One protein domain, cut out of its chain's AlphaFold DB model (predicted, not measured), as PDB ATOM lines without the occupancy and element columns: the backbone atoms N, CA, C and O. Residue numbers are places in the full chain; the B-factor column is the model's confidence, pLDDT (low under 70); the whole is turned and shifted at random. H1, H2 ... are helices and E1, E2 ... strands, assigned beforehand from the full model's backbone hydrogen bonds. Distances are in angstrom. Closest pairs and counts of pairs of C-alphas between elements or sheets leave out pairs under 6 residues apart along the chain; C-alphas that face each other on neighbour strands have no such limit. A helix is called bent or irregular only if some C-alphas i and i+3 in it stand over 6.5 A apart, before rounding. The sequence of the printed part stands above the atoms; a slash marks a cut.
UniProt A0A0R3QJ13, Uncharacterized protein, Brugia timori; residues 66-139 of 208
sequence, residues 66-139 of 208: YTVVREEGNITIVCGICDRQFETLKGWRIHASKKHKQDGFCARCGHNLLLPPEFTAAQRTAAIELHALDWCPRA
ATOM      1  N   TYR A  66     212.692 150.168 181.000       91.12
ATOM      2  CA  TYR A  66     212.934 151.426 180.309       91.12
ATOM      3  C   TYR A  66     212.684 151.294 178.815       91.12
ATOM      4  O   TYR A  66     212.827 150.211 178.251       91.12
ATOM      5  N   THR A  67     212.435 152.431 178.177       90.56
ATOM      6  CA  THR A  67     212.453 152.575 176.722       90.56
ATOM      7  C   THR A  67     213.598 153.496 176.297       90.56
ATOM      8  O   THR A  67     214.115 154.293 177.090       90.56
ATOM      9  N   VAL A  68     214.040 153.361 175.047       89.81
ATOM     10  CA  VAL A  68     215.096 154.193 174.451       89.81
ATOM     11  C   VAL A  68     214.470 155.050 173.360       89.81
ATOM     12  O   VAL A  68     214.054 154.532 172.325       89.81
ATOM     13  N   VAL A  69     214.426 156.360 173.584       89.38
ATOM     14  CA  VAL A  69     213.934 157.356 172.627       89.38
ATOM     15  C   VAL A  69     215.128 157.958 171.888       89.38
ATOM     16  O   VAL A  69     216.151 158.274 172.499       89.38
ATOM     17  N   ARG A  70     215.016 158.081 170.563       88.00
ATOM     18  CA  ARG A  70     216.050 158.661 169.696       88.00
ATOM     19  C   ARG A  70     215.467 159.868 168.977       88.00
ATOM     20  O   ARG A  70     214.601 159.698 168.125       88.00
ATOM     21  N   GLU A  71     215.967 161.052 169.297       83.62
ATOM     22  CA  GLU A  71     215.544 162.314 168.686       83.62
ATOM     23  C   GLU A  71     216.784 163.101 168.261       83.62
ATOM     24  O   GLU A  71     217.667 163.353 169.075       83.62
ATOM     25  N   GLU A  72     216.877 163.451 166.973       81.56
ATOM     26  CA  GLU A  72     217.907 164.355 166.425       81.56
ATOM     27  C   GLU A  72     219.367 163.992 166.790       81.56
ATOM     28  O   GLU A  72     220.235 164.852 166.909       81.56
ATOM     29  N   GLY A  73     219.659 162.699 166.969       76.56
ATOM     30  CA  GLY A  73     220.989 162.203 167.354       76.56
ATOM     31  C   GLY A  73     221.232 162.121 168.865       76.56
ATOM     32  O   GLY A  73     222.218 161.516 169.285       76.56
ATOM     33  N   ASN A  74     220.313 162.633 169.684       83.19
ATOM     34  CA  ASN A  74     220.301 162.431 171.126       83.19
ATOM     35  C   ASN A  74     219.580 161.128 171.478       83.19
ATOM     36  O   ASN A  74     218.577 160.752 170.865       83.19
ATOM     37  N   ILE A  75     220.109 160.430 172.482       85.56
ATOM     38  CA  ILE A  75     219.493 159.221 173.015       85.56
ATOM     39  C   ILE A  75     219.045 159.494 174.442       85.56
ATOM     40  O   ILE A  75     219.865 159.798 175.309       85.56
ATOM     41  N   THR A  76     217.753 159.315 174.685       91.19
ATOM     42  CA  THR A  76     217.142 159.478 175.999       91.19
ATOM     43  C   THR A  76     216.586 158.146 176.468       91.19
ATOM     44  O   THR A  76     215.920 157.428 175.727       91.19
ATOM     45  N   ILE A  77     216.856 157.810 177.721       92.44
ATOM     46  CA  ILE A  77     216.359 156.600 178.368       92.44
ATOM     47  C   ILE A  77     215.234 157.001 179.301       92.44
ATOM     48  O   ILE A  77     215.452 157.769 180.240       92.44
ATOM     49  N   VAL A  78     214.043 156.472 179.058       93.38
ATOM     50  CA  VAL A  78     212.845 156.788 179.836       93.38
ATOM     51  C   VAL A  78     212.551 155.624 180.767       93.38
ATOM     52  O   VAL A  78     212.430 154.486 180.322       93.38
ATOM     53  N   CYS A  79     212.467 155.882 182.070       93.88
ATOM     54  CA  CYS A  79     212.092 154.865 183.048       93.88
ATOM     55  C   CYS A  79     210.637 154.439 182.823       93.88
ATOM     56  O   CYS A  79     209.748 155.260 183.000       93.88
ATOM     57  N   GLY A  80     210.374 153.167 182.524       91.12
ATOM     58  CA  GLY A  80     209.009 152.695 182.256       91.12
ATOM     59  C   GLY A  80     208.123 152.541 183.498       91.12
ATOM     60  O   GLY A  80     206.987 152.100 183.389       91.12
ATOM     61  N   ILE A  81     208.641 152.884 184.684       90.44
ATOM     62  CA  ILE A  81     207.911 152.809 185.959       90.44
ATOM     63  C   ILE A  81     207.444 154.202 186.423       90.44
ATOM     64  O   ILE A  81     206.433 154.316 187.109       90.44
ATOM     65  N   CYS A  82     208.179 155.273 186.092       93.44
ATOM     66  CA  CYS A  82     207.850 156.639 186.534       93.44
ATOM     67  C   CYS A  82     208.165 157.747 185.516       93.44
ATOM     68  O   CYS A  82     208.262 158.915 185.895       93.44
ATOM     69  N   ASP A  83     208.416 157.384 184.259       94.44
ATOM     70  CA  ASP A  83     208.650 158.272 183.110       94.44
ATOM     71  C   ASP A  83     209.839 159.238 183.233       94.44
ATOM     72  O   ASP A  83     210.055 160.123 182.404       94.44
ATOM     73  N   ARG A  84     210.678 159.060 184.260       95.94
ATOM     74  CA  ARG A  84     211.866 159.888 184.456       95.94
ATOM     75  C   ARG A  84     212.913 159.598 183.384       95.94
ATOM     76  O   ARG A  84     213.239 158.440 183.123       95.94
ATOM     77  N   GLN A  85     213.481 160.662 182.827       95.44
ATOM     78  CA  GLN A  85     214.443 160.602 181.729       95.44
ATOM     79  C   GLN A  85     215.898 160.611 182.213       95.44
ATOM     80  O   GLN A  85     216.230 161.228 183.231       95.44
ATOM     81  N   PHE A  86     216.766 159.935 181.463       93.94
ATOM     82  CA  PHE A  86     218.198 159.834 181.719       93.94
ATOM     83  C   PHE A  86     218.985 159.836 180.411       93.94
ATOM     84  O   PHE A  86     218.629 159.145 179.464       93.94
ATOM     85  N   GLU A  87     220.126 160.518 180.403       91.50
ATOM     86  CA  GLU A  87     221.071 160.498 179.274       91.50
ATOM     87  C   GLU A  87     221.876 159.190 179.206       91.50
ATOM     88  O   GLU A  87     222.467 158.853 178.186       91.50
ATOM     89  N   THR A  88     221.954 158.438 180.314       89.50
ATOM     90  CA  THR A  88     222.800 157.240 180.403       89.50
ATOM     91  C   THR A  88     222.103 156.076 181.096       89.50
ATOM     92  O   THR A  88     221.405 156.250 182.102       89.50
ATOM     93  N   LEU A  89     222.382 154.849 180.630       88.25
ATOM     94  CA  LEU A  89     221.896 153.614 181.268       88.25
ATOM     95  C   LEU A  89     222.361 153.520 182.721       88.25
ATOM     96  O   LEU A  89     221.646 153.017 183.585       88.25
ATOM     97  N   LYS A  90     223.567 154.021 183.008       90.75
ATOM     98  CA  LYS A  90     224.099 154.097 184.370       90.75
ATOM     99  C   LYS A  90     223.218 154.980 185.257       90.75
ATOM    100  O   LYS A  90     222.888 154.566 186.367       90.75
ATOM    101  N   GLY A  91     222.823 156.158 184.770       94.19
ATOM    102  CA  GLY A  91     221.911 157.064 185.471       94.19
ATOM    103  C   GLY A  91     220.570 156.400 185.777       94.19
ATOM    104  O   GLY A  91     220.143 156.390 186.934       94.19
ATOM    105  N   TRP A  92     219.975 155.750 184.774       94.31
ATOM    106  CA  TRP A  92     218.737 154.989 184.949       94.31
ATOM    107  C   TRP A  92     218.888 153.854 185.979       94.31
ATOM    108  O   TRP A  92     218.095 153.774 186.914       94.31
ATOM    109  N   ARG A  93     219.948 153.030 185.907       92.62
ATOM    110  CA  ARG A  93     220.183 151.927 186.866       92.62
ATOM    111  C   ARG A  93     220.294 152.419 188.307       92.62
ATOM    112  O   ARG A  93     219.746 151.786 189.211       92.62
ATOM    113  N   ILE A  94     220.993 153.536 188.539       93.94
ATOM    114  CA  ILE A  94     221.120 154.147 189.874       93.94
ATOM    115  C   ILE A  94     219.753 154.609 190.377       93.94
ATOM    116  O   ILE A  94     219.429 154.416 191.549       93.94
ATOM    117  N   HIS A  95     218.958 155.218 189.501       95.69
ATOM    118  CA  HIS A  95     217.606 155.638 189.827       95.69
ATOM    119  C   HIS A  95     216.714 154.444 190.174       95.69
ATOM    120  O   HIS A  95     216.167 154.420 191.276       95.69
ATOM    121  N   ALA A  96     216.626 153.443 189.298       93.88
ATOM    122  CA  ALA A  96     215.768 152.281 189.490       93.88
ATOM    123  C   ALA A  96     216.134 151.510 190.767       93.88
ATOM    124  O   ALA A  96     215.267 151.229 191.588       93.88
ATOM    125  N   SER A  97     217.434 151.307 191.018       92.44
ATOM    126  CA  SER A  97     217.928 150.628 192.229       92.44
ATOM    127  C   SER A  97     217.604 151.361 193.536       92.44
ATOM    128  O   SER A  97     217.690 150.761 194.605       92.44
ATOM    129  N   LYS A  98     217.302 152.664 193.484       92.56
ATOM    130  CA  LYS A  98     216.985 153.479 194.668       92.56
ATOM    131  C   LYS A  98     215.492 153.736 194.814       92.56
ATOM    132  O   LYS A  98     214.988 153.712 195.929       92.56
ATOM    133  N   LYS A  99     214.811 154.042 193.709       94.19
ATOM    134  CA  LYS A  99     213.412 154.483 193.701       94.19
ATOM    135  C   LYS A  99     212.428 153.330 193.589       94.19
ATOM    136  O   LYS A  99     211.437 153.361 194.298       94.19
ATOM    137  N   HIS A 100     212.757 152.310 192.801       92.62
ATOM    138  CA  HIS A 100     211.885 151.152 192.564       92.62
ATOM    139  C   HIS A 100     212.296 149.925 193.364       92.62
ATOM    140  O   HIS A 100     211.773 148.832 193.176       92.62
ATOM    141  N   LYS A 101     213.231 150.112 194.302       89.19
ATOM    142  CA  LYS A 101     213.646 149.050 195.206       89.19
ATOM    143  C   LYS A 101     212.444 148.556 195.996       89.19
ATOM    144  O   LYS A 101     212.140 147.393 195.941       89.19
ATOM    145  N   GLN A 102     211.685 149.405 196.676       87.94
ATOM    146  CA  GLN A 102     210.586 148.909 197.524       87.94
ATOM    147  C   GLN A 102     209.448 148.222 196.744       87.94
ATOM    148  O   GLN A 102     208.712 147.434 197.337       87.94
ATOM    149  N   ASP A 103     209.378 148.445 195.430       89.75
ATOM    150  CA  ASP A 103     208.409 147.830 194.520       89.75
ATOM    151  C   ASP A 103     208.775 146.376 194.154       89.75
ATOM    152  O   ASP A 103     208.017 145.708 193.460       89.75
ATOM    153  N   GLY A 104     209.930 145.868 194.605       92.62
ATOM    154  CA  GLY A 104     210.414 144.526 194.256       92.62
ATOM    155  C   GLY A 104     211.384 144.504 193.078       92.62
ATOM    156  O   GLY A 104     211.997 143.470 192.823       92.62
ATOM    157  N   PHE A 105     211.568 145.619 192.370       94.00
ATOM    158  CA  PHE A 105     212.314 145.627 191.116       94.00
ATOM    159  C   PHE A 105     213.833 145.546 191.319       94.00
ATOM    160  O   PHE A 105     214.457 146.383 191.981       94.00
ATOM    161  N   CYS A 106     214.472 144.574 190.661       94.06
ATOM    162  CA  CYS A 106     215.922 144.464 190.592       94.06
ATOM    163  C   CYS A 106     216.465 145.028 189.269       94.06
ATOM    164  O   CYS A 106     216.450 144.365 188.233       94.06
ATOM    165  N   ALA A 107     217.089 146.208 189.314       91.88
ATOM    166  CA  ALA A 107     217.687 146.850 188.133       91.88
ATOM    167  C   ALA A 107     218.896 146.101 187.520       91.88
ATOM    168  O   ALA A 107     219.413 146.522 186.483       91.88
ATOM    169  N   ARG A 108     219.379 145.023 188.162       91.19
ATOM    170  CA  ARG A 108     220.447 144.158 187.631       91.19
ATOM    171  C   ARG A 108     219.889 143.077 186.717       91.19
ATOM    172  O   ARG A 108     220.322 142.988 185.575       91.19
ATOM    173  N   CYS A 109     218.968 142.251 187.223       92.50
ATOM    174  CA  CYS A 109     218.391 141.131 186.472       92.50
ATOM    175  C   CYS A 109     217.118 141.500 185.716       92.50
ATOM    176  O   CYS A 109     216.702 140.733 184.856       92.50
ATOM    177  N   GLY A 110     216.497 142.630 186.035       92.06
ATOM    178  CA  GLY A 110     215.277 143.058 185.379       92.06
ATOM    179  C   GLY A 110     214.009 142.348 185.801       92.06
ATOM    180  O   GLY A 110     213.046 142.408 185.052       92.06
ATOM    181  N   HIS A 111     214.017 141.676 186.950       92.94
ATOM    182  CA  HIS A 111     212.858 140.970 187.487       92.94
ATOM    183  C   HIS A 111     212.312 141.676 188.720       92.94
ATOM    184  O   HIS A 111     213.052 142.370 189.427       92.94
ATOM    185  N   ASN A 112     211.026 141.461 188.977       93.94
ATOM    186  CA  ASN A 112     210.393 141.808 190.235       93.94
ATOM    187  C   ASN A 112     210.482 140.621 191.185       93.94
ATOM    188  O   ASN A 112     210.189 139.491 190.806       93.94
ATOM    189  N   LEU A 113     210.883 140.889 192.420       95.38
ATOM    190  CA  LEU A 113     210.759 139.934 193.503       95.38
ATOM    191  C   LEU A 113     209.305 139.909 193.987       95.38
ATOM    192  O   LEU A 113     208.722 140.964 194.250       95.38
ATOM    193  N   LEU A 114     208.741 138.715 194.147       94.31
ATOM    194  CA  LEU A 114     207.445 138.518 194.781       94.31
ATOM    195  C   LEU A 114     207.554 138.811 196.278       94.31
ATOM    196  O   LEU A 114     208.062 138.011 197.062       94.31
ATOM    197  N   LEU A 115     207.093 139.996 196.673       92.94
ATOM    198  CA  LEU A 115     207.146 140.465 198.054       92.94
ATOM    199  C   LEU A 115     205.804 140.229 198.757       92.94
ATOM    200  O   LEU A 115     204.780 140.695 198.248       92.94
ATOM    201  N   PRO A 116     205.788 139.611 199.954       93.81
ATOM    202  CA  PRO A 116     204.568 139.493 200.743       93.81
ATOM    203  C   PRO A 116     203.934 140.868 201.017       93.81
ATOM    204  O   PRO A 116     204.655 141.833 201.312       93.81
ATOM    205  N   PRO A 117     202.599 141.006 200.910       91.56
ATOM    206  CA  PRO A 117     201.922 142.291 201.081       91.56
ATOM    207  C   PRO A 117     202.168 142.907 202.466       91.56
ATOM    208  O   PRO A 117     202.317 144.123 202.577       91.56
ATOM    209  N   GLU A 118     202.311 142.078 203.497       95.81
ATOM    210  CA  GLU A 118     202.574 142.461 204.884       95.81
ATOM    211  C   GLU A 118     203.996 142.979 205.146       95.81
ATOM    212  O   GLU A 118     204.269 143.497 206.231       95.81
ATOM    213  N   PHE A 119     204.920 142.865 204.185       95.62
ATOM    214  CA  PHE A 119     206.282 143.354 204.383       95.62
ATOM    215  C   PHE A 119     206.317 144.877 204.530       95.62
ATOM    216  O   PHE A 119     205.876 145.634 203.659       95.62
ATOM    217  N   THR A 120     206.968 145.324 205.602       96.50
ATOM    218  CA  THR A 120     207.373 146.719 205.798       96.50
ATOM    219  C   THR A 120     208.385 147.156 204.739       96.50
ATOM    220  O   THR A 120     209.095 146.339 204.149       96.50
ATOM    221  N   ALA A 121     208.544 148.466 204.542       93.69
ATOM    222  CA  ALA A 121     209.538 149.011 203.613       93.69
ATOM    223  C   ALA A 121     210.972 148.504 203.884       93.69
ATOM    224  O   ALA A 121     211.732 148.255 202.943       93.69
ATOM    225  N   ALA A 122     211.336 148.309 205.157       95.25
ATOM    226  CA  ALA A 122     212.631 147.756 205.547       95.25
ATOM    227  C   ALA A 122     212.769 146.282 205.135       95.25
ATOM    228  O   ALA A 122     213.781 145.910 204.547       95.25
ATOM    229  N   GLN A 123     211.733 145.467 205.359       96.81
ATOM    230  CA  GLN A 123     211.718 144.060 204.939       96.81
ATOM    231  C   GLN A 123     211.770 143.919 203.414       96.81
ATOM    232  O   GLN A 123     212.549 143.118 202.911       96.81
ATOM    233  N   ARG A 124     211.021 144.745 202.670       95.56
ATOM    234  CA  ARG A 124     211.080 144.787 201.195       95.56
ATOM    235  C   ARG A 124     212.484 145.127 200.700       95.56
ATOM    236  O   ARG A 124     213.022 144.463 199.820       95.56
ATOM    237  N   THR A 125     213.105 146.133 201.318       94.75
ATOM    238  CA  THR A 125     214.482 146.541 201.007       94.75
ATOM    239  C   THR A 125     215.469 145.401 201.263       94.75
ATOM    240  O   THR A 125     216.286 145.113 200.389       94.75
ATOM    241  N   ALA A 126     215.364 144.739 202.418       95.94
ATOM    242  CA  ALA A 126     216.231 143.631 202.803       95.94
ATOM    243  C   ALA A 126     216.060 142.413 201.883       95.94
ATOM    244  O   ALA A 126     217.053 141.836 201.453       95.94
ATOM    245  N   ALA A 127     214.826 142.059 201.513       96.06
ATOM    246  CA  ALA A 127     214.546 140.952 200.598       96.06
ATOM    247  C   ALA A 127     215.236 141.144 199.235       96.06
ATOM    248  O   ALA A 127     215.807 140.214 198.669       96.06
ATOM    249  N   ILE A 128     215.265 142.378 198.735       96.00
ATOM    250  CA  ILE A 128     215.889 142.693 197.445       96.00
ATOM    251  C   ILE A 128     217.405 142.769 197.548       96.00
ATOM    252  O   ILE A 128     218.102 142.422 196.596       96.00
ATOM    253  N   GLU A 129     217.939 143.215 198.683       95.75
ATOM    254  CA  GLU A 129     219.375 143.132 198.953       95.75
ATOM    255  C   GLU A 129     219.837 141.680 199.027       95.75
ATOM    256  O   GLU A 129     220.821 141.338 198.372       95.75
ATOM    257  N   LEU A 130     219.090 140.823 199.730       96.31
ATOM    258  CA  LEU A 130     219.326 139.381 199.764       96.31
ATOM    259  C   LEU A 130     219.283 138.794 198.354       96.31
ATOM    260  O   LEU A 130     220.241 138.150 197.946       96.31
ATOM    261  N   HIS A 131     218.262 139.105 197.550       96.31
ATOM    262  CA  HIS A 131     218.246 138.716 196.139       96.31
ATOM    263  C   HIS A 131     219.514 139.177 195.406       96.31
ATOM    264  O   HIS A 131     220.220 138.374 194.796       96.31
ATOM    265  N   ALA A 132     219.843 140.466 195.473       95.56
ATOM    266  CA  ALA A 132     220.972 141.042 194.749       95.56
ATOM    267  C   ALA A 132     222.323 140.421 195.141       95.56
ATOM    268  O   ALA A 132     223.207 140.314 194.280       95.56
ATOM    269  N   LEU A 133     222.487 140.037 196.409       96.31
ATOM    270  CA  LEU A 133     223.732 139.530 196.981       96.31
ATOM    271  C   LEU A 133     223.842 138.017 196.942       96.31
ATOM    272  O   LEU A 133     224.909 137.530 196.599       96.31
ATOM    273  N   ASP A 134     222.772 137.281 197.205       96.06
ATOM    274  CA  ASP A 134     222.843 135.835 197.378       96.06
ATOM    275  C   ASP A 134     222.464 135.080 196.103       96.06
ATOM    276  O   ASP A 134     223.112 134.077 195.808       96.06
ATOM    277  N   TRP A 135     221.502 135.556 195.293       96.19
ATOM    278  CA  TRP A 135     220.998 134.723 194.189       96.19
ATOM    279  C   TRP A 135     220.627 135.398 192.857       96.19
ATOM    280  O   TRP A 135     220.229 134.723 191.911       96.19
ATOM    281  N   CYS A 136     220.832 136.707 192.707       95.62
ATOM    282  CA  CYS A 136     220.603 137.404 191.440       95.62
ATOM    283  C   CYS A 136     221.478 136.815 190.311       95.62
ATOM    284  O   CYS A 136     222.705 136.767 190.482       95.62
ATOM    285  N   PRO A 137     220.902 136.426 189.155       93.38
ATOM    286  CA  PRO A 137     221.651 135.793 188.064       93.38
ATOM    287  C   PRO A 137     222.586 136.762 187.327       93.38
ATOM    288  O   PRO A 137     223.608 136.349 186.794       93.38
ATOM    289  N   ARG A 138     222.288 138.069 187.351       92.44
ATOM    290  CA  ARG A 138     223.141 139.138 186.789       92.44
ATOM    291  C   ARG A 138     223.964 139.870 187.857       92.44
ATOM    292  O   ARG A 138     224.261 141.058 187.717       92.44
ATOM    293  N   ALA A 139     224.292 139.208 188.967       93.88
ATOM    294  CA  ALA A 139     225.237 139.773 189.927       93.88
ATOM    295  C   ALA A 139     226.629 139.946 189.292       93.88
ATOM    296  O   ALA A 139     226.987 139.234 188.357       93.88
TER     297      ALA A 139
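Overview. This is residues 66 to 139 of the 208 residues of an uncharacterized protein of Brugia timori (UniProt A0A0R3QJ13). What shape do these atoms make? Three parts follow one another along an elongated body: the two-stranded hairpin of E1 and E2 makes one end, H1 comes next beside the inner end of the hairpin, and H2 lies across the other end, with the long loop of residues 100 to 120 linking H1 to H2 along the chain and reaching the far end of the body at Glu 118. What is it made of? The printed part has 74 residues with two named strands and two named helices, in the order E1, E2, H1, H2; the sheet E1 - E2 is antiparallel and the class is mixed, helices and strands. How large is it? It is only just loose, close to compact, with a radius of gyration of the C-alphas of 13.8 A, and only just elongated, spanning 46 by 23 by 15 A.

Along the chain. Where are the strands? E1 is residues 66 to 71, 16.1 A from first to last C-alpha, starting at C-alpha 66 (212.934, 151.426, 180.309). E2 is residues 74 to 79, 16.3 A long. Where are the helices? H1 is residues 89 to 99, 15.1 A long, with C-alpha 89 at (221.896, 153.614, 181.268). H2 is residues 121 to 135, 20.6 A long, ending at C-alpha 135 (220.998, 134.723, 194.189); it is neither bent nor irregular, but only just: C-alphas 132 and 135 are 6.3 A apart.

Arrangement. How do the strands pair? E1 and E2 are a hairpin, antiparallel at 156 degrees, with N 69 and O 76 2.8 A apart and N 78 and O 67 2.9 A apart, both within hydrogen-bond range. Residues 77 to 78 of E2 also pair, antiparallel, with residues 85 to 86, a stretch too short to be a named strand. Where does H1 stand? E2 and H1 have 4 pairs of C-alphas within 8 A, the closest being those of Cys 79 and Trp 92, 6.9 A apart. E1 and H1 are near each other, with 5 pairs of C-alphas within 10 A. What of H2 and the helix backbones? H2 is apart from E1, E2 and H1. In H1 and H2 every O i to N i+4 pair is within hydrogen-bond range.

Size, cuts and confidence. How far does it reach? The two C-alphas farthest apart are those of Glu 72 and Glu 118, 46.8 A. Which links are long? H1 to H2 is a long link of 21 residues, E2 to H1 a short one of 9, and E1 to E2 a tight one of 2. Is it unbroken and confident? The printed part has no cut; its mean pLDDT is 92.6, and no printed residue is under 70.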